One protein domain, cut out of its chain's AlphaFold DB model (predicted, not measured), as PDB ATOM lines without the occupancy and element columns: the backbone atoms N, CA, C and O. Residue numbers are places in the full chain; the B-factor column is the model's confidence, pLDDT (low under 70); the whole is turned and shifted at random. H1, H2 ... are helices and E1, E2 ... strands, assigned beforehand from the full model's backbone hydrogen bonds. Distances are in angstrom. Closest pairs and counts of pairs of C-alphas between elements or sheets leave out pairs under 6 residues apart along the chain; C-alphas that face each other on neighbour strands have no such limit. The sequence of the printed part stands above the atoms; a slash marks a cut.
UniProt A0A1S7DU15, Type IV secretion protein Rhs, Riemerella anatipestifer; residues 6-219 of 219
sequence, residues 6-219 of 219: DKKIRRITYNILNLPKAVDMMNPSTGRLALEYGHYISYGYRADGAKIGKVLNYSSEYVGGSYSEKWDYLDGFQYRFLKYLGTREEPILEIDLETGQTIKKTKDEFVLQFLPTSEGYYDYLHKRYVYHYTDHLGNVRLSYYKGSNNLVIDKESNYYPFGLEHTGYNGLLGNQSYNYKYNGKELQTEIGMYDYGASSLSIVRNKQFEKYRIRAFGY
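AT A GLANCE: This is residues 6 to 219 of the 219 residues of the protein "Type IV secretion protein Rhs" of Riemerella anatipestifer (UniProt A0A1S7DU15). One long sheet of eleven strands curls like part of a barrel from E1 to E13, forming an open arch, and a small sheet, E14 to E16, sits near its E1 end. The unnamed stretch 157 to 192 crosses the hollow side of the arch from E13 to E14, and residues 206 to 211, at the turn of the hairpin E15 and E16, stick out. The printed part has 214 residues, with sixteen strands numbered along the chain and one short helix, H1, between E2 and E3. The large sheet runs E1 E2 E3 E4 E5 E6 E9 E10 E11 E12 E13, antiparallel throughout. The class is mostly strand; the whole is compact, with a radius of gyration of the C-alphas of 18.0 A and spans of 52 by 44 by 41 A.

HOW THE PARTS SIT: E1, residues 9 to 14, and E2, residues 20 to 25, form a hairpin, with N 10 and O 24 2.8 A apart. H1, residues 34 to 37, is on the large sheet, over none of its strands, at a height over the sheet of 6.4 A; the closest C-alphas of E2 and H1 are those of Met 25 and Ala 34, 5.9 A. H1 is too short for an O i to N i+4 pair, and its one O i to N i+3 pair is not within hydrogen-bond range. E3, 40 to 45, E4, 51 to 59, E5, 66 to 74, and E6, 77 to 84, make a meander, each strand the antiparallel neighbour of the one before; N 54 and O 71 are 2.9 A apart. The hairpin E7, 92 to 95, and E8, 102 to 105, has N 103 and O 94 2.7 A apart. A second meander holds E9, 110 to 117, E10, 120 to 123, E11, 128 to 134, E12, 140 to 146, and E13, 151 to 156. E9 pairs with E6 over residues 110 to 114, N 111 and O 80 being 2.8 A apart, and with E10 over 114 to 117. E14, 193 to 196, E15, 199 to 206, and E16, 211 to 217, form a third meander; N 200 and O 217 are 2.7 A apart. E2 and E15 are only just apart, 8.2 A at their closest.

IN THESE COORDINATES: E1 begins at C-alpha 9 (23.632, -2.184, 30.154). E5, 26.3 A long, and E4, 24.7 A, are the longest strands by residues. E6 spans 23.6 A and E15 22.5 A. E16 ends at C-alpha 217 (12.261, -6.245, 26.210).

THE WHOLE: The C-alphas of Glu 36 and Asn 149 are farthest apart, 53.2 A. The printed part has no cut, and the link from E13 to E14, 36 residues, is long. Mean pLDDT of the printed part is 82.9; residues 27 to 38, 60 to 64, 87 to 91 and 203 to 219 are under 70.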
ATOM      1  N   ASP A   6      25.063  -0.688  23.851       74.81
ATOM      2  CA  ASP A   6      24.749   0.644  23.324       74.81
ATOM      3  C   ASP A   6      24.034   1.542  24.343       74.81
ATOM      4  O   ASP A   6      24.106   2.766  24.258       74.81
ATOM      5  N   LYS A   7      23.385   0.935  25.341       76.12
ATOM      6  CA  LYS A   7      22.774   1.608  26.494       76.12
ATOM      7  C   LYS A   7      23.605   1.474  27.764       76.12
ATOM      8  O   LYS A   7      23.108   1.753  28.848       76.12
ATOM      9  N   LYS A   8      24.858   1.021  27.639       80.31
ATOM     10  CA  LYS A   8      25.754   0.729  28.765       80.31
ATOM     11  C   LYS A   8      25.177  -0.308  29.738       80.31
ATOM     12  O   LYS A   8      25.651  -0.405  30.861       80.31
ATOM     13  N   ILE A   9      24.193  -1.111  29.330       84.25
ATOM     14  CA  ILE A   9      23.632  -2.184  30.154       84.25
ATOM     15  C   ILE A   9      24.432  -3.451  29.880       84.25
ATOM     16  O   ILE A   9      24.406  -4.006  28.780       84.25
ATOM     17  N   ARG A  10      25.123  -3.946  30.900       84.06
ATOM     18  CA  ARG A  10      25.864  -5.204  30.818       84.06
ATOM     19  C   ARG A  10      24.947  -6.398  31.021       84.06
ATOM     20  O   ARG A  10      25.082  -7.394  30.317       84.06
ATOM     21  N   ARG A  11      24.064  -6.322  32.015       86.38
ATOM     22  CA  ARG A  11      23.216  -7.444  32.416       86.38
ATOM     23  C   ARG A  11      21.935  -6.951  33.068       86.38
ATOM     24  O   ARG A  11      21.986  -6.067  33.913       86.38
ATOM     25  N   ILE A  12      20.826  -7.596  32.737       88.44
ATOM     26  CA  ILE A  12      19.552  -7.505  33.445       88.44
ATOM     27  C   ILE A  12      19.283  -8.868  34.074       88.44
ATOM     28  O   ILE A  12      19.352  -9.898  33.399       88.44
ATOM     29  N   THR A  13      19.009  -8.868  35.373       91.00
ATOM     30  CA  THR A  13      18.540 -10.042  36.116       91.00
ATOM     31  C   THR A  13      17.067  -9.873  36.438       91.00
ATOM     32  O   THR A  13      16.592  -8.746  36.571       91.00
ATOM     33  N   TYR A  14      16.354 -10.983  36.574       91.19
ATOM     34  CA  TYR A  14      14.909 -10.996  36.770       91.19
ATOM     35  C   TYR A  14      14.551 -11.757  38.046       91.19
ATOM     36  O   TYR A  14      15.339 -12.569  38.539       91.19
ATOM     37  N   ASN A  15      13.392 -11.445  38.619       90.50
ATOM     38  CA  ASN A  15      12.840 -12.177  39.756       90.50
ATOM     39  C   ASN A  15      11.959 -13.358  39.290       90.50
ATOM     40  O   ASN A  15      11.821 -13.611  38.098       90.50
ATOM     41  N   ILE A  16      11.342 -14.066  40.242       91.50
ATOM     42  CA  ILE A  16      10.451 -15.211  39.971       91.50
ATOM     43  C   ILE A  16       9.165 -14.841  39.209       91.50
ATOM     44  O   ILE A  16       8.497 -15.726  38.691       91.50
ATOM     45  N   LEU A  17       8.819 -13.552  39.144       89.88
ATOM     46  CA  LEU A  17       7.686 -13.017  38.382       89.88
ATOM     47  C   LEU A  17       8.119 -12.523  36.991       89.88
ATOM     48  O   LEU A  17       7.349 -11.844  36.318       89.88
ATOM     49  N   ASN A  18       9.358 -12.812  36.576       89.62
ATOM     50  CA  ASN A  18       9.971 -12.317  35.344       89.62
ATOM     51  C   ASN A  18      10.034 -10.780  35.243       89.62
ATOM     52  O   ASN A  18      10.136 -10.228  34.150       89.62
ATOM     53  N   LEU A  19      10.028 -10.077  36.378       90.19
ATOM     54  CA  LEU A  19      10.205  -8.626  36.441       90.19
ATOM     55  C   LEU A  19      11.697  -8.280  36.587       90.19
ATOM     56  O   LEU A  19      12.406  -9.002  37.303       90.19
ATOM     57  N   PRO A  20      12.197  -7.197  35.958       91.50
ATOM     58  CA  PRO A  20      13.590  -6.772  36.087       91.50
ATOM     59  C   PRO A  20      13.975  -6.519  37.550       91.50
ATOM     60  O   PRO A  20      13.559  -5.547  38.153       91.50
ATOM     61  N   LYS A  21      14.807  -7.372  38.144       91.88
ATOM     62  CA  LYS A  21      15.242  -7.238  39.541       91.88
ATOM     63  C   LYS A  21      16.432  -6.298  39.681       91.88
ATOM     64  O   LYS A  21      16.502  -5.525  40.635       91.88
ATOM     65  N   ALA A  22      17.385  -6.400  38.759       91.62
ATOM     66  CA  ALA A  22      18.578  -5.572  38.790       91.62
ATOM     67  C   ALA A  22      19.210  -5.384  37.415       91.62
ATOM     68  O   ALA A  22      19.184  -6.298  36.587       91.62
ATOM     69  N   VAL A  23      19.818  -4.216  37.220       90.06
ATOM     70  CA  VAL A  23      20.499  -3.799  35.995       90.06
ATOM     71  C   VAL A  23      21.929  -3.397  36.337       90.06
ATOM     72  O   VAL A  23      22.168  -2.408  37.027       90.06
ATOM     73  N   ASP A  24      22.882  -4.165  35.815       87.62
ATOM     74  CA  ASP A  24      24.305  -3.858  35.901       87.62
ATOM     75  C   ASP A  24      24.691  -2.940  34.740       87.62
ATOM     76  O   ASP A  24      24.540  -3.324  33.571       87.62
ATOM     77  N   MET A  25      25.242  -1.767  35.045       83.69
ATOM     78  CA  MET A  25      25.626  -0.770  34.045       83.69
ATOM     79  C   MET A  25      27.148  -0.602  33.953       83.69
ATOM     80  O   MET A  25      27.879  -0.818  34.915       83.69
ATOM     81  N   MET A  26      27.650  -0.219  32.783       74.31
ATOM     82  CA  MET A  26      29.050   0.182  32.597       74.31
ATOM     83  C   MET A  26      29.268   1.598  33.141       74.31
ATOM     84  O   MET A  26      28.393   2.451  32.984       74.31
ATOM     85  N   ASN A  27      30.435   1.867  33.737       67.25
ATOM     86  CA  ASN A  27      30.765   3.210  34.215       67.25
ATOM     87  C   ASN A  27      30.802   4.202  33.024       67.25
ATOM     88  O   ASN A  27      31.452   3.923  32.010       67.25
ATOM     89  N   PRO A  28      30.098   5.347  33.110       58.22
ATOM     90  CA  PRO A  28      29.981   6.290  32.011       58.22
ATOM     91  C   PRO A  28      31.256   7.101  31.731       58.22
ATOM     92  O   PRO A  28      31.388   7.539  30.589       58.22
ATOM     93  N   SER A  29      32.152   7.268  32.712       59.34
ATOM     94  CA  SER A  29      33.405   8.041  32.648       59.34
ATOM     95  C   SER A  29      34.585   7.223  32.118       59.34
ATOM     96  O   SER A  29      35.389   7.727  31.341       59.34
ATOM     97  N   THR A  30      34.684   5.945  32.495       60.09
ATOM     98  CA  THR A  30      35.837   5.088  32.155       60.09
ATOM     99  C   THR A  30      35.517   3.989  31.144       60.09
ATOM    100  O   THR A  30      36.430   3.350  30.623       60.09
ATOM    101  N   GLY A  31      34.234   3.701  30.893       55.44
ATOM    102  CA  GLY A  31      33.810   2.529  30.116       55.44
ATOM    103  C   GLY A  31      34.165   1.187  30.777       55.44
ATOM    104  O   GLY A  31      33.998   0.136  30.160       55.44
ATOM    105  N   ARG A  32      34.664   1.212  32.023       52.62
ATOM    106  CA  ARG A  32      35.099   0.042  32.797       52.62
ATOM    107  C   ARG A  32      33.969  -0.528  33.669       52.62
ATOM    108  O   ARG A  32      32.859   0.005  33.742       52.62
ATOM    109  N   LEU A  33      34.240  -1.696  34.251       45.09
ATOM    110  CA  LEU A  33      33.271  -2.618  34.852       45.09
ATOM    111  C   LEU A  33      32.514  -2.043  36.068       45.09
ATOM    112  O   LEU A  33      33.077  -1.360  36.917       45.09
ATOM    113  N   ALA A  34      31.248  -2.457  36.210       49.50
ATOM    114  CA  ALA A  34      30.340  -2.109  37.314       49.50
ATOM    115  C   ALA A  34      30.830  -2.518  38.719       49.50
ATOM    116  O   ALA A  34      30.360  -1.979  39.713       49.50
ATOM    117  N   LEU A  35      31.738  -3.496  38.813       44.38
ATOM    118  CA  LEU A  35      32.204  -4.040  40.096       44.38
ATOM    119  C   LEU A  35      33.369  -3.245  40.697       44.38
ATOM    120  O   LEU A  35      33.676  -3.431  41.866       44.38
ATOM    121  N   GLU A  36      33.977  -2.352  39.915       45.94
ATOM    122  CA  GLU A  36      35.071  -1.490  40.374       45.94
ATOM    123  C   GLU A  36      34.567  -0.061  40.660       45.94
ATOM    124  O   GLU A  36      35.081   0.588  41.562       45.94
ATOM    125  N   TYR A  37      33.498   0.396  39.973       50.50
ATOM    126  CA  TYR A  37      32.947   1.762  40.111       50.50
ATOM    127  C   TYR A  37      31.400   1.886  39.979       50.50
ATOM    128  O   TYR A  37      30.870   2.890  39.515       50.50
ATOM    129  N   GLY A  38      30.640   0.859  40.373       53.50
ATOM    130  CA  GLY A  38      29.394   1.041  41.135       53.50
ATOM    131  C   GLY A  38      28.083   1.502  40.474       53.50
ATOM    132  O   GLY A  38      27.165   1.773  41.238       53.50
ATOM    133  N   HIS A  39      27.921   1.584  39.143       73.56
ATOM    134  CA  HIS A  39      26.606   1.916  38.550       73.56
ATOM    135  C   HIS A  39      25.676   0.697  38.499       73.56
ATOM    136  O   HIS A  39      25.827  -0.196  37.657       73.56
ATOM    137  N   TYR A  40      24.711   0.664  39.412       86.38
ATOM    138  CA  TYR A  40      23.816  -0.472  39.609       86.38
ATOM    139  C   TYR A  40      22.414   0.001  39.975       86.38
ATOM    140  O   TYR A  40      22.253   0.795  40.903       86.38
ATOM    141  N   ILE A  41      21.408  -0.527  39.276       91.50
ATOM    142  CA  ILE A  41      20.001  -0.281  39.597       91.50
ATOM    143  C   ILE A  41      19.383  -1.561  40.144       91.50
ATOM    144  O   ILE A  41      19.510  -2.616  39.521       91.50
ATOM    145  N   SER A  42      18.667  -1.469  41.259       93.88
ATOM    146  CA  SER A  42      17.770  -2.523  41.733       93.88
ATOM    147  C   SER A  42      16.336  -2.032  41.836       93.88
ATOM    148  O   SER A  42      16.075  -0.851  42.068       93.88
ATOM    149  N   TYR A  43      15.406  -2.967  41.674       94.69
ATOM    150  CA  TYR A  43      13.977  -2.701  41.735       94.69
ATOM    151  C   TYR A  43      13.299  -3.607  42.762       94.69
ATOM    152  O   TYR A  43      13.648  -4.782  42.917       94.69
ATOM    153  N   GLY A  44      12.317  -3.043  43.458       94.19
ATOM    154  CA  GLY A  44      11.433  -3.746  44.379       94.19
ATOM    155  C   GLY A  44      10.023  -3.815  43.812       94.19
ATOM    156  O   GLY A  44       9.519  -2.820  43.288       94.19
ATOM    157  N   TYR A  45       9.379  -4.971  43.959       93.88
ATOM    158  CA  TYR A  45       8.011  -5.205  43.505       93.88
ATOM    159  C   TYR A  45       7.194  -5.878  44.603       93.88
ATOM    160  O   TYR A  45       7.730  -6.661  45.392       93.88
ATOM    161  N   ARG A  46       5.892  -5.605  44.618       92.25
ATOM    162  CA  ARG A  46       4.912  -6.419  45.341       92.25
ATOM    163  C   ARG A  46       4.701  -7.759  44.632       92.25
ATOM    164  O   ARG A  46       5.105  -7.951  43.486       92.25
ATOM    165  N   ALA A  47       4.013  -8.676  45.308       91.44
ATOM    166  CA  ALA A  47       3.645  -9.977  44.750       91.44
ATOM    167  C   ALA A  47       2.684  -9.884  43.547       91.44
ATOM    168  O   ALA A  47       2.664 -10.790  42.722       91.44
ATOM    169  N   ASP A  48       1.929  -8.788  43.421       90.94
ATOM    170  CA  ASP A  48       1.073  -8.499  42.260       90.94
ATOM    171  C   ASP A  48       1.846  -7.912  41.061       90.94
ATOM    172  O   ASP A  48       1.264  -7.621  40.020       90.94
ATOM    173  N   GLY A  49       3.161  -7.728  41.204       90.25
ATOM    174  CA  GLY A  49       4.046  -7.188  40.181       90.25
ATOM    175  C   GLY A  49       4.101  -5.663  40.100       90.25
ATOM    176  O   GLY A  49       4.848  -5.133  39.277       90.25
ATOM    177  N   ALA A  50       3.390  -4.937  40.969       90.56
ATOM    178  CA  ALA A  50       3.521  -3.488  41.051       90.56
ATOM    179  C   ALA A  50       4.904  -3.097  41.591       90.56
ATOM    180  O   ALA A  50       5.347  -3.595  42.631       90.56
ATOM    181  N   LYS A  51       5.590  -2.186  40.893       92.00
ATOM    182  CA  LYS A  51       6.868  -1.623  41.340       92.00
ATOM    183  C   LYS A  51       6.639  -0.729  42.559       92.00
ATOM    184  O   LYS A  51       5.797   0.158  42.511       92.00
ATOM    185  N   ILE A  52       7.414  -0.947  43.618       94.31
ATOM    186  CA  ILE A  52       7.357  -0.176  44.875       94.31
ATOM    187  C   ILE A  52       8.636   0.591  45.164       94.31
ATOM    188  O   ILE A  52       8.631   1.495  45.992       94.31
ATOM    189  N   GLY A  53       9.734   0.250  44.491       94.62
ATOM    190  CA  GLY A  53      10.993   0.929  44.730       94.62
ATOM    191  C   GLY A  53      11.997   0.777  43.604       94.62
ATOM    192  O   GLY A  53      12.006  -0.224  42.883       94.62
ATOM    193  N   LYS A  54      12.868   1.774  43.497       94.25
ATOM    194  CA  LYS A  54      14.077   1.783  42.673       94.25
ATOM    195  C   LYS A  54      15.236   2.261  43.534       94.25
ATOM    196  O   LYS A  54      15.083   3.237  44.258       94.25
ATOM    197  N   VAL A  55      16.394   1.621  43.436       94.12
ATOM    198  CA  VAL A  55      17.636   2.105  44.048       94.12
ATOM    199  C   VAL A  55      18.705   2.190  42.975       94.12
ATOM    200  O   VAL A  55      19.017   1.188  42.341       94.12
ATOM    201  N   LEU A  56      19.272   3.376  42.794       91.31
ATOM    202  CA  LEU A  56      20.439   3.628  41.965       91.31
ATOM    203  C   LEU A  56      21.649   3.818  42.874       91.31
ATOM    204  O   LEU A  56      21.713   4.782  43.631       91.31
ATOM    205  N   ASN A  57      22.630   2.935  42.748       88.25
ATOM    206  CA  ASN A  57      23.958   3.142  43.305       88.25
ATOM    207  C   ASN A  57      24.868   3.662  42.194       88.25
ATOM    208  O   ASN A  57      24.765   3.208  41.052       88.25
ATOM    209  N   TYR A  58      25.722   4.628  42.519       81.62
ATOM    210  CA  TYR A  58      26.699   5.178  41.588       81.62
ATOM    211  C   TYR A  58      27.877   5.814  42.323       81.62
ATOM    212  O   TYR A  58      27.750   6.265  43.459       81.62
ATOM    213  N   SER A  59      29.032   5.887  41.664       75.75
ATOM    214  CA  SER A  59      30.167   6.689  42.130       75.75
ATOM    215  C   SER A  59      30.300   7.952  41.288       75.75
ATOM    216  O   SER A  59      30.116   7.899  40.073       75.75
ATOM    217  N   SER A  60      30.656   9.076  41.910       68.12
ATOM    218  CA  SER A  60      30.983  10.314  41.193       68.12
ATOM    219  C   SER A  60      32.461  10.632  41.372       68.12
ATOM    220  O   SER A  60      32.905  10.904  42.484       68.12
ATOM    221  N   GLU A  61      33.219  10.617  40.279       65.12
ATOM    222  CA  GLU A  61      34.634  11.022  40.275       65.12
ATOM    223  C   GLU A  61      34.788  12.535  40.491       65.12
ATOM    224  O   GLU A  61      35.744  12.974  41.120       65.12
ATOM    225  N   TYR A  62      33.815  13.328  40.027       59.34
ATOM    226  CA  TYR A  62      33.836  14.789  40.133       59.34
ATOM    227  C   TYR A  62      33.589  15.281  41.563       59.34
ATOM    228  O   TYR A  62      34.242  16.204  42.040       59.34
ATOM    229  N   VAL A  63      32.632  14.660  42.259       60.28
ATOM    230  CA  VAL A  63      32.238  15.054  43.624       60.28
ATOM    231  C   VAL A  63      32.949  14.197  44.685       60.28
ATOM    232  O   VAL A  63      32.994  14.572  45.857       60.28
ATOM    233  N   GLY A  64      33.533  13.067  44.270       67.12
ATOM    234  CA  GLY A  64      34.191  12.078  45.117       67.12
ATOM    235  C   GLY A  64      33.198  11.192  45.878       67.12
ATOM    236  O   GLY A  64      32.264  11.673  46.523       67.12
ATOM    237  N   GLY A  65      33.420   9.877  45.852       75.75
ATOM    238  CA  GLY A  65      32.711   8.898  46.683       75.75
ATOM    239  C   GLY A  65      31.526   8.192  46.019       75.75
ATOM    240  O   GLY A  65      31.255   8.353  44.825       75.75
ATOM    241  N   SER A  66      30.844   7.379  46.827       81.38
ATOM    242  CA  SER A  66      29.727   6.525  46.416       81.38
ATOM    243  C   SER A  66      28.403   7.056  46.957       81.38
ATOM    244  O   SER A  66      28.304   7.480  48.109       81.38
ATOM    245  N   TYR A  67      27.380   7.004  46.118       82.62
ATOM    246  CA  TYR A  67      26.059   7.567  46.339       82.62
ATOM    247  C   TYR A  67      25.004   6.492  46.098       82.62
ATOM    248  O   TYR A  67      25.185   5.594  45.273       82.62
ATOM    249  N   SER A  68      23.893   6.608  46.814       88.44
ATOM    250  CA  SER A  68      22.700   5.801  46.605       88.44
ATOM    251  C   SER A  68      21.486   6.718  46.587       88.44
ATOM    252  O   SER A  68      21.176   7.347  47.597       88.44
ATOM    253  N   GLU A  69      20.770   6.757  45.469       90.06
ATOM    254  CA  GLU A  69      19.449   7.377  45.374       90.06
ATOM    255  C   GLU A  69      18.375   6.297  45.343       90.06
ATOM    256  O   GLU A  69      18.460   5.332  44.586       90.06
ATOM    257  N   LYS A  70      17.367   6.449  46.193       93.44
ATOM    258  CA  LYS A  70      16.215   5.562  46.280       93.44
ATOM    259  C   LYS A  70      14.961   6.339  45.919       93.44
ATOM    260  O   LYS A  70      14.762   7.442  46.423       93.44
ATOM    261  N   TRP A  71      14.112   5.733  45.101       93.88
ATOM    262  CA  TRP A  71      12.752   6.185  44.858       93.88
ATOM    263  C   TRP A  71      11.780   5.152  45.395       93.88
ATOM    264  O   TRP A  71      11.882   3.987  45.013       93.88
ATOM    265  N   ASP A  72      10.850   5.581  46.242       95.12
ATOM    266  CA  ASP A  72       9.742   4.748  46.710       95.12
ATOM    267  C   ASP A  72       8.450   5.194  46.029       95.12
ATOM    268  O   ASP A  72       8.159   6.390  45.958       95.12
ATOM    269  N   TYR A  73       7.701   4.214  45.524       92.81
ATOM    270  CA  TYR A  73       6.449   4.397  44.795       92.81
ATOM    271  C   TYR A  73       5.319   3.811  45.644       92.81
ATOM    272  O   TYR A  73       5.126   2.594  45.684       92.81
ATOM    273  N   LEU A  74       4.605   4.673  46.363       90.19
ATOM    274  CA  LEU A  74       3.559   4.282  47.309       90.19
ATOM    275  C   LEU A  74       2.239   4.889  46.854       90.19
ATOM    276  O   LEU A  74       2.057   6.093  46.960       90.19
ATOM    277  N   ASP A  75       1.346   4.071  46.297       84.25
ATOM    278  CA  ASP A  75       0.008   4.490  45.849       84.25
ATOM    279  C   ASP A  75       0.016   5.739  44.944       84.25
ATOM    280  O   ASP A  75      -0.825   6.630  45.040       84.25
ATOM    281  N   GLY A  76       1.012   5.810  44.056       83.19
ATOM    282  CA  GLY A  76       1.213   6.917  43.119       83.19
ATOM    283  C   GLY A  76       2.049   8.078  43.669       83.19
ATOM    284  O   GLY A  76       2.580   8.856  42.879       83.19
ATOM    285  N   PHE A  77       2.246   8.166  44.985       90.94
ATOM    286  CA  PHE A  77       3.207   9.089  45.581       90.94
ATOM    287  C   PHE A  77       4.628   8.621  45.287       90.94
ATOM    288  O   PHE A  77       4.938   7.429  45.384       90.94
ATOM    289  N   GLN A  78       5.503   9.572  44.969       92.94
ATOM    290  CA  GLN A  78       6.912   9.296  44.717       92.94
ATOM    291  C   GLN A  78       7.786  10.027  45.729       92.94
ATOM    292  O   GLN A  78       7.816  11.257  45.767       92.94
ATOM    293  N   TYR A  79       8.538   9.265  46.514       93.94
ATOM    294  CA  TYR A  79       9.517   9.784  47.463       93.94
ATOM    295  C   TYR A  79      10.918   9.566  46.923       93.94
ATOM    296  O   TYR A  79      11.171   8.561  46.264       93.94
ATOM    297  N   ARG A  80      11.837  10.477  47.233       92.44
ATOM    298  CA  ARG A  80      13.262  10.337  46.942       92.44
ATOM    299  C   ARG A  80      14.049  10.357  48.241       92.44
ATOM    300  O   ARG A  80      13.827  11.228  49.074       92.44
ATOM    301  N   PHE A  81      15.000   9.449  48.380       92.06
ATOM    302  CA  PHE A  81      15.949   9.405  49.483       92.06
ATOM    303  C   PHE A  81      17.364   9.343  48.927       92.06
ATOM    304  O   PHE A  81      17.646   8.546  48.033       92.06
ATOM    305  N   LEU A  82      18.254  10.171  49.462       89.12
ATOM    306  CA  LEU A  82      19.651  10.216  49.053       89.12
ATOM    307  C   LEU A  82      20.550   9.809  50.212       89.12
ATOM    308  O   LEU A  82      20.481  10.379  51.298       89.12
ATOM    309  N   LYS A  83      21.450   8.868  49.945       87.62
ATOM    310  CA  LYS A  83      22.500   8.453  50.866       87.62
ATOM    311  C   LYS A  83      23.866   8.689  50.249       87.62
ATOM    312  O   LYS A  83      24.128   8.289  49.117       87.62
ATOM    313  N   TYR A  84      24.757   9.261  51.046       82.44
ATOM    314  CA  TYR A  84      26.184   9.287  50.756       82.44
ATOM    315  C   TYR A  84      26.900   8.214  51.577       82.44
ATOM    316  O   TYR A  84      26.693   8.122  52.787       82.44
ATOM    317  N   LEU A  85      27.728   7.403  50.918       74.88
ATOM    318  CA  LEU A  85      28.418   6.251  51.507       74.88
ATOM    319  C   LEU A  85      29.869   6.566  51.934       74.88
ATOM    320  O   LEU A  85      30.661   5.648  52.120       74.88
ATOM    321  N   GLY A  86      30.224   7.846  52.096       70.19
ATOM    322  CA  GLY A  86      31.522   8.298  52.620       70.19
ATOM    323  C   GLY A  86      31.403   9.236  53.832       70.19
ATOM    324  O   GLY A  86      30.320   9.429  54.380       70.19
ATOM    325  N   THR A  87      32.523   9.848  54.231       65.56
ATOM    326  CA  THR A  87      32.659  10.691  55.442       65.56
ATOM    327  C   THR A  87      32.308  12.172  55.257       65.56
ATOM    328  O   THR A  87      32.283  12.921  56.223       65.56
ATOM    329  N   ARG A  88      32.046  12.617  54.025       64.25
ATOM    330  CA  ARG A  88      31.637  13.992  53.705       64.25
ATOM    331  C   ARG A  88      30.288  14.335  54.351       64.25
ATOM    332  O   ARG A  88      29.299  13.627  54.139       64.25
ATOM    333  N   GLU A  89      30.263  15.448  55.081       66.06
ATOM    334  CA  GLU A  89      29.068  15.987  55.751       66.06
ATOM    335  C   GLU A  89      28.360  17.093  54.952       66.06
ATOM    336  O   GLU A  89      27.212  17.424  55.235       66.06
ATOM    337  N   GLU A  90      29.005  17.635  53.914       67.69
ATOM    338  CA  GLU A  90      28.429  18.716  53.110       67.69
ATOM    339  C   GLU A  90      27.226  18.254  52.269       67.69
ATOM    340  O   GLU A  90      27.289  17.183  51.648       67.69
ATOM    341  N   PRO A  91      26.163  19.076  52.160       67.19
ATOM    342  CA  PRO A  91      24.993  18.756  51.355       67.19
ATOM    343  C   PRO A  91      25.356  18.648  49.871       67.19
ATOM    344  O   PRO A  91      26.211  19.370  49.349       67.19
ATOM    345  N   ILE A  92      24.666  17.755  49.168       74.31
ATOM    346  CA  ILE A  92      24.793  17.637  47.716       74.31
ATOM    347  C   ILE A  92      23.943  18.739  47.095       74.31
ATOM    348  O   ILE A  92      22.755  18.856  47.391       74.31
ATOM    349  N   LEU A  93      24.565  19.563  46.257       80.12
ATOM    350  CA  LEU A  93      23.893  20.642  45.548       80.12
ATOM    351  C   LEU A  93      23.539  20.177  44.134       80.12
ATOM    352  O   LEU A  93      24.381  19.629  43.427       80.12
ATOM    353  N   GLU A  94      22.295  20.402  43.737       80.44
ATOM    354  CA  GLU A  94      21.792  20.198  42.380       80.44
ATOM    355  C   GLU A  94      21.321  21.544  41.831       80.44
ATOM    356  O   GLU A  94      20.868  22.396  42.589       80.44
ATOM    357  N   ILE A  95      21.449  21.763  40.527       84.81
ATOM    358  CA  ILE A  95      20.873  22.943  39.884       84.81
ATOM    359  C   ILE A  95      19.528  22.521  39.315       84.81
ATOM    360  O   ILE A  95      19.462  21.617  38.482       84.81
ATOM    361  N   ASP A  96      18.469  23.192  39.745       87.50
ATOM    362  CA  ASP A  96      17.222  23.152  39.010       87.50
ATOM    363  C   ASP A  96      17.428  23.826  37.651       87.50
ATOM    364  O   ASP A  96      17.694  25.023  37.580       87.50
ATOM    365  N   LEU A  97      17.330  23.067  36.561       85.38
ATOM    366  CA  LEU A  97      17.491  23.618  35.215       85.38
ATOM    367  C   LEU A  97      16.263  24.422  34.771       85.38
ATOM    368  O   LEU A  97      16.349  25.103  33.753       85.38
ATOM    369  N   GLU A  98      15.139  24.350  35.493       85.75
ATOM    370  CA  GLU A  98      13.976  25.187  35.205       85.75
ATOM    371  C   GLU A  98      14.180  26.610  35.738       85.75
ATOM    372  O   GLU A  98      14.088  27.578  34.983       85.75
ATOM    373  N   THR A  99      14.494  26.749  37.030       85.88
ATOM    374  CA  THR A  99      14.641  28.064  37.680       85.88
ATOM    375  C   THR A  99      16.081  28.578  37.743       85.88
ATOM    376  O   THR A  99      16.309  29.744  38.064       85.88
ATOM    377  N   GLY A 100      17.072  27.723  37.477       86.12
ATOM    378  CA  GLY A 100      18.490  27.992  37.732       86.12
ATOM    379  C   GLY A 100      18.868  27.955  39.218       86.12
ATOM    380  O   GLY A 100      20.021  28.218  39.566       86.12
ATOM    381  N   GLN A 101      17.921  27.657  40.113       88.50
ATOM    382  CA  GLN A 101      18.152  27.692  41.550       88.50
ATOM    383  C   GLN A 101      18.971  26.484  42.010       88.50
ATOM    384  O   GLN A 101      18.758  25.348  41.592       88.50
ATOM    385  N   THR A 102      19.898  26.715  42.938       88.94
ATOM    386  CA  THR A 102      20.591  25.623  43.622       88.94
ATOM    387  C   THR A 102      19.673  24.966  44.657       88.94
ATOM    388  O   THR A 102      19.267  25.594  45.635       88.94
ATOM    389  N   ILE A 103      19.392  23.682  44.466       85.94
ATOM    390  CA  ILE A 103      18.668  22.801  45.378       85.94
ATOM    391  C   ILE A 103      19.672  22.096  46.288       85.94
ATOM    392  O   ILE A 103      20.651  21.509  45.825       85.94
ATOM    393  N   LYS A 104      19.399  22.081  47.592       84.31
ATOM    394  CA  LYS A 104      20.094  21.197  48.534       84.31
ATOM    395  C   LYS A 104      19.388  19.846  48.537       84.31
ATOM    396  O   LYS A 104      18.238  19.765  48.965       84.31
ATOM    397  N   LYS A 105      20.048  18.780  48.080       81.19
ATOM    398  CA  LYS A 105      19.560  17.423  48.330       81.19
ATOM    399  C   LYS A 105      19.853  17.069  49.783       81.19
ATOM    400  O   LYS A 105      21.017  16.953  50.174       81.19
ATOM    401  N   THR A 106      18.798  16.895  50.572       79.44
ATOM    402  CA  THR A 106      18.944  16.427  51.947       79.44
ATOM    403  C   THR A 106      19.391  14.971  51.950       79.44
ATOM    404  O   THR A 106      18.782  14.115  51.306       79.44
ATOM    405  N   LYS A 107      20.499  14.708  52.640       84.62
ATOM    406  CA  LYS A 107      21.000  13.357  52.886       84.62
ATOM    407  C   LYS A 107      20.181  12.730  54.012       84.62
ATOM    408  O   LYS A 107      19.801  13.421  54.950       84.62
ATOM    409  N   ASP A 108      19.968  11.425  53.925       87.31
ATOM    410  CA  ASP A 108      19.343  10.614  54.968       87.31
ATOM    411  C   ASP A 108      17.899  11.035  55.323       87.31
ATOM    412  O   ASP A 108      17.408  10.751  56.414       87.31
ATOM    413  N   GLU A 109      17.183  11.643  54.371       88.75
ATOM    414  CA  GLU A 109      15.778  12.035  54.509       88.75
ATOM    415  C   GLU A 109      14.956  11.628  53.276       88.75
ATOM    416  O   GLU A 109      15.430  11.685  52.137       88.75
ATOM    417  N   PHE A 110      13.706  11.211  53.505       90.19
ATOM    418  CA  PHE A 110      12.730  11.005  52.438       90.19
ATOM    419  C   PHE A 110      12.064  12.326  52.076       90.19
ATOM    420  O   PHE A 110      11.346  12.915  52.879       90.19
ATOM    421  N   VAL A 111      12.235  12.745  50.828       92.00
ATOM    422  CA  VAL A 111      11.609  13.945  50.280       92.00
ATOM    423  C   VAL A 111      10.506  13.530  49.317       92.00
ATOM    424  O   VAL A 111      10.776  12.914  48.282       92.00
ATOM    425  N   LEU A 112       9.262  13.888  49.632       93.00
ATOM    426  CA  LEU A 112       8.136  13.726  48.714       93.00
ATOM    427  C   LEU A 112       8.368  14.597  47.470       93.00
ATOM    428  O   LEU A 112       8.594  15.797  47.588       93.00
ATOM    429  N   GLN A 113       8.373  13.979  46.290       92.38
ATOM    430  CA  GLN A 113       8.604  14.664  45.016       92.38
ATOM    431  C   GLN A 113       7.278  15.108  44.400       92.38
ATOM    432  O   GLN A 113       7.100  16.280  44.068       92.38
ATOM    433  N   PHE A 114       6.337  14.165  44.285       90.31
ATOM    434  CA  PHE A 114       5.088  14.359  43.557       90.31
ATOM    435  C   PHE A 114       3.910  13.725  44.275       90.31
ATOM    436  O   PHE A 114       4.014  12.616  44.806       90.31
ATOM    437  N   LEU A 115       2.777  14.416  44.199       91.69
ATOM    438  CA  LEU A 115       1.460  13.875  44.506       91.69
ATOM    439  C   LEU A 115       0.653  13.838  43.199       91.69
ATOM    440  O   LEU A 115       0.383  14.904  42.645       91.69
ATOM    441  N   PRO A 116       0.275  12.662  42.677       92.12
ATOM    442  CA  PRO A 116      -0.532  12.583  41.466       92.12
ATOM    443  C   PRO A 116      -1.941  13.136  41.703       92.12
ATOM    444  O   PRO A 116      -2.512  13.000  42.784       92.12
ATOM    445  N   THR A 117      -2.516  13.733  40.664       93.56
ATOM    446  CA  THR A 117      -3.916  14.165  40.613       93.56
ATOM    447  C   THR A 117      -4.588  13.572  39.374       93.56
ATOM    448  O   THR A 117      -3.930  12.990  38.515       93.56
ATOM    449  N   SER A 118      -5.912  13.704  39.255       92.38
ATOM    450  CA  SER A 118      -6.654  13.195  38.090       92.38
ATOM    451  C   SER A 118      -6.255  13.856  36.767       92.38
ATOM    452  O   SER A 118      -6.434  13.258  35.712       92.38
ATOM    453  N   GLU A 119      -5.724  15.079  36.820       93.69
ATOM    454  CA  GLU A 119      -5.391  15.895  35.645       93.69
ATOM    455  C   GLU A 119      -3.890  16.193  35.533       93.69
ATOM    456  O   GLU A 119      -3.465  16.904  34.626       93.69
ATOM    457  N   GLY A 120      -3.070  15.680  36.451       94.50
ATOM    458  CA  GLY A 120      -1.653  16.003  36.509       94.50
ATOM    459  C   GLY A 120      -1.014  15.601  37.828       94.50
ATOM    460  O   GLY A 120      -1.133  14.456  38.262       94.50
ATOM    461  N   TYR A 121      -0.291  16.526  38.453       95.25
ATOM    462  CA  TYR A 121       0.349  16.294  39.744       95.25
ATOM    463  C   TYR A 121       0.620  17.602  40.490       95.25
ATOM    464  O   TYR A 121       0.669  18.686  39.911       95.25
ATOM    465  N   TYR A 122       0.823  17.499  41.798       95.25
ATOM    466  CA  TYR A 122       1.410  18.556  42.602       95.25
ATOM    467  C   TYR A 122       2.921  18.355  42.707       95.25
ATOM    468  O   TYR A 122       3.400  17.283  43.086       95.25
ATOM    469  N   ASP A 123       3.654  19.404  42.362       94.19
ATOM    470  CA  ASP A 123       5.103  19.495  42.405       94.19
ATOM    471  C   ASP A 123       5.552  20.084  43.745       94.19
ATOM    472  O   ASP A 123       5.321  21.265  44.020       94.19
ATOM    473  N   TYR A 124       6.210  19.276  44.578       92.31
ATOM    474  CA  TYR A 124       6.690  19.729  45.886       92.31
ATOM    475  C   TYR A 124       7.940  20.603  45.808       92.31
ATOM    476  O   TYR A 124       8.179  21.388  46.728       92.31
ATOM    477  N   LEU A 125       8.717  20.503  44.727       89.38
ATOM    478  CA  LEU A 125       9.906  21.324  44.534       89.38
ATOM    479  C   LEU A 125       9.497  22.773  44.249       89.38
ATOM    480  O   LEU A 125       9.905  23.687  44.964       89.38
ATOM    481  N   HIS A 126       8.627  22.967  43.256       91.38
ATOM    482  CA  HIS A 126       8.158  24.294  42.841       91.38
ATOM    483  C   HIS A 126       6.872  24.751  43.547       91.38
ATOM    484  O   HIS A 126       6.408  25.869  43.323       91.38
ATOM    485  N   LYS A 127       6.295  23.904  44.410       93.25
ATOM    486  CA  LYS A 127       5.085  24.161  45.212       93.25
ATOM    487  C   LYS A 127       3.870  24.570  44.377       93.25
ATOM    488  O   LYS A 127       3.151  25.510  44.724       93.25
ATOM    489  N   ARG A 128       3.618  23.860  43.280       94.81
ATOM    490  CA  ARG A 128       2.546  24.194  42.329       94.81
ATOM    491  C   ARG A 128       1.847  22.955  41.789       94.81
ATOM    492  O   ARG A 128       2.432  21.880  41.720       94.81
ATOM    493  N   TYR A 129       0.602  23.130  41.357       96.44
ATOM    494  CA  TYR A 129      -0.092  22.128  40.551       96.44
ATOM    495  C   TYR A 129       0.325  22.263  39.091       96.44
ATOM    496  O   TYR A 129       0.256  23.358  38.528       96.44
ATOM    497  N   VAL A 130       0.721  21.145  38.496       96.88
ATOM    498  CA  VAL A 130       1.009  21.002  37.071       96.88
ATOM    499  C   VAL A 130      -0.088  20.137  36.461       96.88
ATOM    500  O   VAL A 130      -0.388  19.056  36.965       96.88
ATOM    501  N   TYR A 131      -0.688  20.630  35.385       96.31
ATOM    502  CA  TYR A 131      -1.776  19.996  34.649       96.31
ATOM    503  C   TYR A 131      -1.269  19.479  33.310       96.31
ATOM    504  O   TYR A 131      -0.386  20.085  32.696       96.31
ATOM    505  N   HIS A 132      -1.877  18.393  32.846       95.56
ATOM    506  CA  HIS A 132      -1.530  17.724  31.602       95.56
ATOM    507  C   HIS A 132      -2.638  17.871  30.576       95.56
ATOM    508  O   HIS A 132      -3.774  17.454  30.790       95.56
ATOM    509  N   TYR A 133      -2.273  18.354  29.394       94.38
ATOM    510  CA  TYR A 133      -3.054  18.118  28.191       94.38
ATOM    511  C   TYR A 133      -2.539  16.847  27.520       94.38
ATOM    512  O   TYR A 133      -1.383  16.779  27.081       94.38
ATOM    513  N   THR A 134      -3.392  15.827  27.465       93.31
ATOM    514  CA  THR A 134      -3.054  14.517  26.907       93.31
ATOM    515  C   THR A 134      -3.667  14.319  25.526       93.31
ATOM    516  O   THR A 134      -4.724  14.862  25.212       93.31
ATOM    517  N   ASP A 135      -2.985  13.558  24.669       91.62
ATOM    518  CA  ASP A 135      -3.574  13.102  23.409       91.62
ATOM    519  C   ASP A 135      -4.474  11.867  23.605       91.62
ATOM    520  O   ASP A 135      -4.578  11.306  24.692       91.62
ATOM    521  N   HIS A 136      -5.115  11.418  22.524       89.12
ATOM    522  CA  HIS A 136      -6.029  10.270  22.525       89.12
ATOM    523  C   HIS A 136      -5.396   8.930  22.958       89.12
ATOM    524  O   HIS A 136      -6.128   7.979  23.216       89.12
ATOM    525  N   LEU A 137      -4.063   8.834  23.026       87.31
ATOM    526  CA  LEU A 137      -3.339   7.654  23.516       87.31
ATOM    527  C   LEU A 137      -2.873   7.827  24.972       87.31
ATOM    528  O   LEU A 137      -2.208   6.943  25.513       87.31
ATOM    529  N   GLY A 138      -3.194   8.958  25.604       87.75
ATOM    530  CA  GLY A 138      -2.775   9.288  26.962       87.75
ATOM    531  C   GLY A 138      -1.343   9.823  27.060       87.75
ATOM    532  O   GLY A 138      -0.782   9.846  28.155       87.75
ATOM    533  N   ASN A 139      -0.721  10.250  25.954       90.12
ATOM    534  CA  ASN A 139       0.589  10.906  26.021       90.12
ATOM    535  C   ASN A 139       0.427  12.348  26.485       90.12
ATOM    536  O   ASN A 139      -0.361  13.090  25.898       90.12
ATOM    537  N   VAL A 140       1.227  12.778  27.459       91.75
ATOM    538  CA  VAL A 140       1.285  14.187  27.875       91.75
ATOM    539  C   VAL A 140       1.917  15.018  26.758       91.75
ATOM    540  O   VAL A 140       3.091  14.842  26.449       91.75
ATOM    541  N   ARG A 141       1.148  15.915  26.134       91.69
ATOM    542  CA  ARG A 141       1.617  16.785  25.041       91.69
ATOM    543  C   ARG A 141       2.021  18.172  25.511       91.69
ATOM    544  O   ARG A 141       2.954  18.760  24.972       91.69
ATOM    545  N   LEU A 142       1.329  18.670  26.524       93.12
ATOM    546  CA  LEU A 142       1.592  19.959  27.139       93.12
ATOM    547  C   LEU A 142       1.422  19.810  28.647       93.12
ATOM    548  O   LEU A 142       0.377  19.349  29.102       93.12
ATOM    549  N   SER A 143       2.435  20.229  29.389       95.00
ATOM    550  CA  SER A 143       2.360  20.450  30.827       95.00
ATOM    551  C   SER A 143       2.254  21.949  31.067       95.00
ATOM    552  O   SER A 143       2.977  22.730  30.439       95.00
ATOM    553  N   TYR A 144       1.366  22.375  31.955       95.94
ATOM    554  CA  TYR A 144       1.182  23.790  32.278       95.94
ATOM    555  C   TYR A 144       0.739  23.982  33.724       95.94
ATOM    556  O   TYR A 144       0.197  23.079  34.354       95.94
ATOM    557  N   TYR A 145       0.946  25.179  34.261       96.75
ATOM    558  CA  TYR A 145       0.520  25.536  35.610       96.75
ATOM    559  C   TYR A 145      -0.099  26.931  35.646       96.75
ATOM    560  O   TYR A 145       0.026  27.740  34.720       96.75
ATOM    561  N   LYS A 146      -0.800  27.222  36.743       96.25
ATOM    562  CA  LYS A 146      -1.338  28.556  37.002       96.25
ATOM    563  C   LYS A 146      -0.219  29.448  37.542       96.25
ATOM    564  O   LYS A 146       0.249  29.243  38.657       96.25
ATOM    565  N   GLY A 147       0.205  30.429  36.749       93.19
ATOM    566  CA  GLY A 147       1.005  31.555  37.233       93.19
ATOM    567  C   GLY A 147       0.133  32.565  37.984       93.19
ATOM    568  O   GLY A 147      -1.064  32.344  38.173       93.19
ATOM    569  N   SER A 148       0.706  33.705  38.374       93.12
ATOM    570  CA  SER A 148       0.012  34.694  39.213       93.12
ATOM    571  C   SER A 148      -1.347  35.115  38.643       93.12
ATOM    572  O   SER A 148      -2.345  35.063  39.351       93.12
ATOM    573  N   ASN A 149      -1.411  35.449  37.347       94.44
ATOM    574  CA  ASN A 149      -2.659  35.852  36.681       94.44
ATOM    575  C   ASN A 149      -2.938  35.091  35.380       94.44
ATOM    576  O   ASN A 149      -4.083  35.014  34.943       94.44
ATOM    577  N   ASN A 150      -1.940  34.438  34.797       95.81
ATOM    578  CA  ASN A 150      -2.023  33.750  33.513       95.81
ATOM    579  C   ASN A 150      -1.716  32.253  33.646       95.81
ATOM    580  O   ASN A 150      -1.192  31.791  34.658       95.81
ATOM    581  N   LEU A 151      -2.058  31.498  32.609       95.31
ATOM    582  CA  LEU A 151      -1.555  30.144  32.415       95.31
ATOM    583  C   LEU A 151      -0.105  30.235  31.927       95.31
ATOM    584  O   LEU A 151       0.218  31.097  31.105       95.31
ATOM    585  N   VAL A 152       0.761  29.382  32.465       95.88
ATOM    586  CA  VAL A 152       2.173  29.288  32.086       95.88
ATOM    587  C   VAL A 152       2.437  27.883  31.576       95.88
ATOM    588  O   VAL A 152       2.075  26.906  32.230       95.88
ATOM    589  N   ILE A 153       3.048  27.789  30.397       94.50
ATOM    590  CA  ILE A 153       3.491  26.515  29.840       94.50
ATOM    591  C   ILE A 153       4.719  26.066  30.630       94.50
ATOM    592  O   ILE A 153       5.686  26.812  30.742       94.50
ATOM    593  N   ASP A 154       4.657  24.855  31.174       93.38
ATOM    594  CA  ASP A 154       5.761  24.209  31.884       93.38
ATOM    595  C   ASP A 154       6.682  23.492  30.897       93.38
ATOM    596  O   ASP A 154       7.902  23.634  30.927       93.38
ATOM    597  N   LYS A 155       6.071  22.724  29.989       92.62
ATOM    598  CA  LYS A 155       6.780  21.931  28.992       92.62
ATOM    599  C   LYS A 155       5.880  21.554  27.823       92.62
ATOM    600  O   LYS A 155       4.746  21.122  28.013       92.62
ATOM    601  N   GLU A 156       6.439  21.590  26.621       93.12
ATOM    602  CA  GLU A 156       5.859  20.970  25.428       93.12
ATOM    603  C   GLU A 156       6.573  19.652  25.123       93.12
ATOM    604  O   GLU A 156       7.804  19.595  25.057       93.12
ATOM    605  N   SER A 157       5.805  18.578  24.937       91.69
ATOM    606  CA  SER A 157       6.326  17.239  24.659       91.69
ATOM    607  C   SER A 157       5.680  16.672  23.400       91.69
ATOM    608  O   SER A 157       4.469  16.488  23.301       91.69
ATOM    609  N   ASN A 158       6.511  16.364  22.409       90.81
ATOM    610  CA  ASN A 158       6.072  15.776  21.151       90.81
ATOM    611  C   ASN A 158       6.745  14.425  20.975       90.81
ATOM    612  O   ASN A 158       7.935  14.312  21.233       90.81
ATOM    613  N   TYR A 159       6.003  13.408  20.547       89.81
ATOM    614  CA  TYR A 159       6.536  12.058  20.392       89.81
ATOM    615  C   TYR A 159       6.424  11.587  18.949       89.81
ATOM    616  O   TYR A 159       5.363  11.710  18.329       89.81
ATOM    617  N   TYR A 160       7.499  10.969  18.465       88.44
ATOM    618  CA  TYR A 160       7.445  10.093  17.308       88.44
ATOM    619  C   TYR A 160       6.551   8.889  17.630       88.44
ATOM    620  O   TYR A 160       6.395   8.532  18.810       88.44
ATOM    621  N   PRO A 161       6.031   8.191  16.603       82.69
ATOM    622  CA  PRO A 161       5.496   6.852  16.795       82.69
ATOM    623  C   PRO A 161       6.454   6.020  17.663       82.69
ATOM    624  O   PRO A 161       7.673   6.083  17.488       82.69
ATOM    625  N   PHE A 162       5.895   5.271  18.618       81.81
ATOM    626  CA  PHE A 162       6.603   4.413  19.581       81.81
ATOM    627  C   PHE A 162       7.303   5.115  20.761       81.81
ATOM    628  O   PHE A 162       7.822   4.426  21.640       81.81
ATOM    629  N   GLY A 163       7.276   6.449  20.844       86.00
ATOM    630  CA  GLY A 163       7.532   7.153  22.109       86.00
ATOM    631  C   GLY A 163       8.869   7.857  22.265       86.00
ATOM    632  O   GLY A 163       9.207   8.292  23.372       86.00
ATOM    633  N   LEU A 164       9.635   8.005  21.183       86.62
ATOM    634  CA  LEU A 164      10.804   8.875  21.214       86.62
ATOM    635  C   LEU A 164      10.336  10.331  21.237       86.62
ATOM    636  O   LEU A 164       9.646  10.775  20.325       86.62
ATOM    637  N   GLU A 165      10.733  11.061  22.272       87.75
ATOM    638  CA  GLU A 165      10.455  12.488  22.388       87.75
ATOM    639  C   GLU A 165      11.253  13.269  21.328       87.75
ATOM    640  O   GLU A 165      12.436  13.008  21.095       87.75
ATOM    641  N   HIS A 166      10.594  14.207  20.658       87.50
ATOM    642  CA  HIS A 166      11.213  15.143  19.737       87.50
ATOM    643  C   HIS A 166      12.127  16.090  20.517       87.50
ATOM    644  O   HIS A 166      11.831  16.493  21.639       87.50
ATOM    645  N   THR A 167      13.237  16.479  19.899       85.19
ATOM    646  CA  THR A 167      14.249  17.344  20.517       85.19
ATOM    647  C   THR A 167      14.642  18.465  19.565       85.19
ATOM    648  O   THR A 167      14.647  18.250  18.355       85.19
ATOM    649  N   GLY A 168      15.065  19.611  20.104       81.19
ATOM    650  CA  GLY A 168      15.705  20.684  19.328       81.19
ATOM    651  C   GLY A 168      14.816  21.878  18.978       81.19
ATOM    652  O   GLY A 168      15.294  22.793  18.319       81.19
ATOM    653  N   TYR A 169      13.556  21.890  19.416       82.94
ATOM    654  CA  TYR A 169      12.657  23.036  19.223       82.94
ATOM    655  C   TYR A 169      11.730  23.318  20.419       82.94
ATOM    656  O   TYR A 169      11.282  24.449  20.573       82.94
ATOM    657  N   ASN A 170      11.491  22.346  21.307       79.38
ATOM    658  CA  ASN A 170      10.857  22.603  22.602       79.38
ATOM    659  C   ASN A 170      11.919  23.193  23.547       79.38
ATOM    660  O   ASN A 170      12.879  22.502  23.892       79.38
ATOM    661  N   GLY A 171      11.788  24.473  23.905       78.00
ATOM    662  CA  GLY A 171      12.792  25.191  24.707       78.00
ATOM    663  C   GLY A 171      12.624  25.048  26.221       78.00
ATOM    664  O   GLY A 171      13.576  25.258  26.966       78.00
ATOM    665  N   LEU A 172      11.425  24.684  26.676       86.94
ATOM    666  CA  LEU A 172      11.114  24.555  28.096       86.94
ATOM    667  C   LEU A 172      11.424  23.139  28.582       86.94
ATOM    668  O   LEU A 172      10.969  22.154  27.996       86.94
ATOM    669  N   LEU A 173      12.215  23.045  29.649       83.56
ATOM    670  CA  LEU A 173      12.640  21.771  30.231       83.56
ATOM    671  C   LEU A 173      11.591  21.188  31.191       83.56
ATOM    672  O   LEU A 173      11.535  19.963  31.336       83.56
ATOM    673  N   GLY A 174      10.758  22.051  31.783       86.75
ATOM    674  CA  GLY A 174       9.817  21.722  32.854       86.75
ATOM    675  C   GLY A 174      10.495  21.080  34.064       86.75
ATOM    676  O   GLY A 174      11.725  21.091  34.203       86.75
ATOM    677  N   ASN A 175       9.693  20.432  34.907       87.12
ATOM    678  CA  ASN A 175      10.232  19.686  36.037       87.12
ATOM    679  C   ASN A 175      10.959  18.406  35.582       87.12
ATOM    680  O   ASN A 175      10.350  17.401  35.213       87.12
ATOM    681  N   GLN A 176      12.285  18.408  35.703       84.56
ATOM    682  CA  GLN A 176      13.150  17.288  35.312       84.56
ATOM    683  C   GLN A 176      13.016  16.033  36.182       84.56
ATOM    684  O   GLN A 176      13.376  14.933  35.755       84.56
ATOM    685  N   SER A 177      12.529  16.182  37.410       84.81
ATOM    686  CA  SER A 177      12.286  15.044  38.291       84.81
ATOM    687  C   SER A 177      11.041  14.261  37.844       84.81
ATOM    688  O   SER A 177      10.937  13.066  38.130       84.81
ATOM    689  N   TYR A 178      10.120  14.888  37.097       89.50
ATOM    690  CA  TYR A 178       8.905  14.244  36.598       89.50
ATOM    691  C   TYR A 178       9.166  13.514  35.271       89.50
ATOM    692  O   TYR A 178       9.203  14.103  34.190       89.50
ATOM    693  N   ASN A 179       9.342  12.192  35.348       88.75
ATOM    694  CA  ASN A 179       9.762  11.369  34.209       88.75
ATOM    695  C   ASN A 179       8.645  10.528  33.570       88.75
ATOM    696  O   ASN A 179       8.933   9.668  32.738       88.75
ATOM    697  N   TYR A 180       7.376  10.779  33.896       90.00
ATOM    698  CA  TYR A 180       6.240  10.131  33.233       90.00
ATOM    699  C   TYR A 180       5.938  10.840  31.914       90.00
ATOM    700  O   TYR A 180       5.599  12.022  31.902       90.00
ATOM    701  N   LYS A 181       6.107  10.132  30.793       87.81
ATOM    702  CA  LYS A 181       6.066  10.734  29.452       87.81
ATOM    703  C   LYS A 181       5.142   9.945  28.519       87.81
ATOM    704  O   LYS A 181       3.921  10.050  28.605       87.81
ATOM    705  N   TYR A 182       5.717   9.136  27.634       90.00
ATOM    706  CA  TYR A 182       4.981   8.362  26.641       90.00
ATOM    707  C   TYR A 182       4.112   7.269  27.285       90.00
ATOM    708  O   TYR A 182       4.590   6.515  28.133       90.00
ATOM    709  N   ASN A 183       2.843   7.182  26.879       89.25
ATOM    710  CA  ASN A 183       1.798   6.300  27.411       89.25
ATOM    711  C   ASN A 183       1.680   6.342  28.948       89.25
ATOM    712  O   ASN A 183       1.416   5.319  29.589       89.25
ATOM    713  N   GLY A 184       1.974   7.497  29.555       88.44
ATOM    714  CA  GLY A 184       2.005   7.661  31.009       88.44
ATOM    715  C   GLY A 184       3.059   6.801  31.716       88.44
ATOM    716  O   GLY A 184       2.946   6.559  32.915       88.44
ATOM    717  N   LYS A 185       4.068   6.290  30.996       90.06
ATOM    718  CA  LYS A 185       5.132   5.460  31.571       90.06
ATOM    719  C   LYS A 185       6.330   6.291  31.990       90.06
ATOM    720  O   LYS A 185       6.713   7.251  31.317       90.06
ATOM    721  N   GLU A 186       6.933   5.885  33.103       90.69
ATOM    722  CA  GLU A 186       8.155   6.485  33.620       90.69
ATOM    723  C   GLU A 186       9.331   6.121  32.710       90.69
ATOM    724  O   GLU A 186       9.602   4.945  32.449       90.69
ATOM    725  N   LEU A 187      10.042   7.134  32.229       90.50
ATOM    726  CA  LEU A 187      11.327   6.979  31.571       90.50
ATOM    727  C   LEU A 187      12.422   6.840  32.635       90.50
ATOM    728  O   LEU A 187      12.726   7.793  33.345       90.50
ATOM    729  N   GLN A 188      13.067   5.678  32.697       88.81
ATOM    730  CA  GLN A 188      14.291   5.484  33.473       88.81
ATOM    731  C   GLN A 188      15.434   6.192  32.741       88.81
ATOM    732  O   GLN A 188      15.962   5.671  31.751       88.81
ATOM    733  N   THR A 189      15.770   7.410  33.160       85.44
ATOM    734  CA  THR A 189      16.746   8.281  32.482       85.44
ATOM    735  C   THR A 189      18.151   7.687  32.487       85.44
ATOM    736  O   THR A 189      18.904   7.890  31.537       85.44
ATOM    737  N   GLU A 190      18.469   6.871  33.490       83.94
ATOM    738  CA  GLU A 190      19.760   6.211  33.665       83.94
ATOM    739  C   GLU A 190      20.060   5.219  32.531       83.94
ATOM    740  O   GLU A 190      21.207   5.060  32.119       83.94
ATOM    741  N   ILE A 191      19.020   4.573  31.994       83.44
ATOM    742  CA  ILE A 191      19.125   3.551  30.938       83.44
ATOM    743  C   ILE A 191      18.397   3.940  29.639       83.44
ATOM    744  O   ILE A 191      18.500   3.260  28.611       83.44
ATOM    745  N   GLY A 192      17.659   5.052  29.655       85.12
ATOM    746  CA  GLY A 192      16.855   5.549  28.542       85.12
ATOM    747  C   GLY A 192      15.796   4.543  28.095       85.12
ATOM    748  O   GLY A 192      15.728   4.216  26.904       85.12
ATOM    749  N   MET A 193      15.043   3.984  29.043       87.00
ATOM    750  CA  MET A 193      13.992   2.992  28.786       87.00
ATOM    751  C   MET A 193      12.722   3.338  29.557       87.00
ATOM    752  O   MET A 193      12.790   3.710  30.723       87.00
ATOM    753  N   TYR A 194      11.573   3.195  28.909       89.94
ATOM    754  CA  TYR A 194      10.275   3.298  29.561       89.94
ATOM    755  C   TYR A 194       9.960   2.029  30.338       89.94
ATOM    756  O   TYR A 194      10.120   0.923  29.812       89.94
ATOM    757  N   ASP A 195       9.467   2.206  31.556       88.88
ATOM    758  CA  ASP A 195       9.023   1.124  32.421       88.88
ATOM    759  C   ASP A 195       7.561   0.743  32.125       88.88
ATOM    760  O   ASP A 195       6.635   1.521  32.361       88.88
ATOM    761  N   TYR A 196       7.363  -0.466  31.595       86.62
ATOM    762  CA  TYR A 196       6.055  -1.082  31.350       86.62
ATOM    763  C   TYR A 196       5.821  -2.285  32.290       86.62
ATOM    764  O   TYR A 196       5.043  -3.184  31.968       86.62
ATOM    765  N   GLY A 197       6.480  -2.321  33.452       84.06
ATOM    766  CA  GLY A 197       6.387  -3.409  34.423       84.06
ATOM    767  C   GLY A 197       7.237  -4.612  34.014       84.06
ATOM    768  O   GLY A 197       8.462  -4.579  34.113       84.06
ATOM    769  N   ALA A 198       6.592  -5.689  33.559       74.19
ATOM    770  CA  ALA A 198       7.289  -6.900  33.101       74.19
ATOM    771  C   ALA A 198       8.110  -6.683  31.827       74.19
ATOM    772  O   ALA A 198       9.062  -7.418  31.558       74.19
ATOM    773  N   SER A 199       7.756  -5.645  31.072       72.44
ATOM    774  CA  SER A 199       8.462  -5.244  29.870       72.44
ATOM    775  C   SER A 199       9.030  -3.835  30.008       72.44
ATOM    776  O   SER A 199       8.577  -3.021  30.806       72.44
ATOM    777  N   SER A 200      10.017  -3.522  29.183       72.06
ATOM    778  CA  SER A 200      10.608  -2.199  29.042       72.06
ATOM    779  C   SER A 200      10.729  -1.851  27.563       72.06
ATOM    780  O   SER A 200      11.042  -2.702  26.726       72.06
ATOM    781  N   LEU A 201      10.452  -0.595  27.222       75.94
ATOM    782  CA  LEU A 201      10.482  -0.111  25.843       75.94
ATOM    783  C   LEU A 201      11.614   0.892  25.678       75.94
ATOM    784  O   LEU A 201      11.785   1.802  26.485       75.94
ATOM    785  N   SER A 202      12.381   0.759  24.604       73.00
ATOM    786  CA  SER A 202      13.428   1.715  24.281       73.00
ATOM    787  C   SER A 202      13.475   2.023  22.796       73.00
ATOM    788  O   SER A 202      13.250   1.150  21.955       73.00
ATOM    789  N   ILE A 203      13.828   3.268  22.486       68.81
ATOM    790  CA  ILE A 203      14.110   3.713  21.125       68.81
ATOM    791  C   ILE A 203      15.495   4.332  21.104       68.81
ATOM    792  O   ILE A 203      15.866   5.093  21.998       68.81
ATOM    793  N   VAL A 204      16.269   3.987  20.080       63.56
ATOM    794  CA  VAL A 204      17.587   4.573  19.835       63.56
ATOM    795  C   VAL A 204      17.594   5.172  18.434       63.56
ATOM    796  O   VAL A 204      17.283   4.477  17.461       63.56
ATOM    797  N   ARG A 205      17.960   6.455  18.331       51.66
ATOM    798  CA  ARG A 205      18.287   7.093  17.050       51.66
ATOM    799  C   ARG A 205      19.710   6.703  16.672       51.66
ATOM    800  O   ARG A 205      20.656   7.042  17.382       51.66
ATOM    801  N   ASN A 206      19.874   6.007  15.554       54.41
ATOM    802  CA  ASN A 206      21.187   5.757  14.985       54.41
ATOM    803  C   ASN A 206      21.612   6.983  14.163       54.41
ATOM    804  O   ASN A 206      21.099   7.200  13.067       54.41
ATOM    805  N   LYS A 207      22.544   7.784  14.697       52.81
ATOM    806  CA  LYS A 207      23.040   9.007  14.040       52.81
ATOM    807  C   LYS A 207      23.812   8.739  12.740       52.81
ATOM    808  O   LYS A 207      23.890   9.631  11.913       52.81
ATOM    809  N   GLN A 208      24.357   7.535  12.548       45.16
ATOM    810  CA  GLN A 208      25.134   7.189  11.351       45.16
ATOM    811  C   GLN A 208      24.246   6.845  10.147       45.16
ATOM    812  O   GLN A 208      24.662   7.019   9.008       45.16
ATOM    813  N   PHE A 209      23.023   6.367  10.392       48.09
ATOM    814  CA  PHE A 209      22.119   5.903   9.334       48.09
ATOM    815  C   PHE A 209      20.781   6.644   9.295       48.09
ATOM    816  O   PHE A 209      19.910   6.223   8.542       48.09
ATOM    817  N   GLU A 210      20.583   7.677  10.127       53.81
ATOM    818  CA  GLU A 210      19.297   8.388  10.268       53.81
ATOM    819  C   GLU A 210      18.107   7.427  10.532       53.81
ATOM    820  O   GLU A 210      16.953   7.724  10.237       53.81
ATOM    821  N   LYS A 211      18.375   6.239  11.099       55.19
ATOM    822  CA  LYS A 211      17.383   5.173  11.331       55.19
ATOM    823  C   LYS A 211      17.048   5.043  12.813       55.19
ATOM    824  O   LYS A 211      17.936   5.051  13.668       55.19
ATOM    825  N   TYR A 212      15.768   4.847  13.113       59.75
ATOM    826  CA  TYR A 212      15.287   4.542  14.460       59.75
ATOM    827  C   TYR A 212      15.188   3.030  14.653       59.75
ATOM    828  O   TYR A 212      14.675   2.318  13.791       59.75
ATOM    829  N   ARG A 213      15.666   2.530  15.796       63.84
ATOM    830  CA  ARG A 213      15.460   1.136  16.206       63.84
ATOM    831  C   ARG A 213      14.575   1.103  17.442       63.84
ATOM    832  O   ARG A 213      14.956   1.643  18.479       63.84
ATOM    833  N   ILE A 214      13.430   0.442  17.319       66.38
ATOM    834  CA  ILE A 214      12.519   0.149  18.427       66.38
ATOM    835  C   ILE A 214      12.956  -1.178  19.041       66.38
ATOM    836  O   ILE A 214      13.262  -2.132  18.321       66.38
ATOM    837  N   ARG A 215      13.026  -1.238  20.369       68.25
ATOM    838  CA  ARG A 215      13.266  -2.484  21.096       68.25
ATOM    839  C   ARG A 215      12.328  -2.555  22.293       68.25
ATOM    840  O   ARG A 215      12.396  -1.693  23.167       68.25
ATOM    841  N   ALA A 216      11.487  -3.578  22.316       65.06
ATOM    842  CA  ALA A 216      10.760  -4.001  23.503       65.06
ATOM    843  C   ALA A 216      11.515  -5.175  24.133       65.06
ATOM    844  O   ALA A 216      12.020  -6.044  23.419       65.06
ATOM    845  N   PHE A 217      11.614  -5.183  25.455       64.94
ATOM    846  CA  PHE A 217      12.261  -6.245  26.210       64.94
ATOM    847  C   PHE A 217      11.342  -6.683  27.326       64.94
ATOM    848  O   PHE A 217      10.916  -5.852  28.112       64.94
ATOM    849  N   GLY A 218      11.089  -7.971  27.400       59.84
ATOM    850  CA  GLY A 218      10.325  -8.650  28.434       59.84
ATOM    851  C   GLY A 218      10.618 -10.138  28.291       59.84
ATOM    852  O   GLY A 218      11.353 -10.531  27.371       59.84
ATOM    853  N   TYR A 219      10.102 -10.941  29.210       53.47
ATOM    854  CA  TYR A 219      10.035 -12.384  28.993       53.47
ATOM    855  C   TYR A 219       8.966 -12.736  27.962       53.47
ATOM    856  O   TYR A 219       7.924 -12.041  27.941       53.47
TER     857      TYR A 219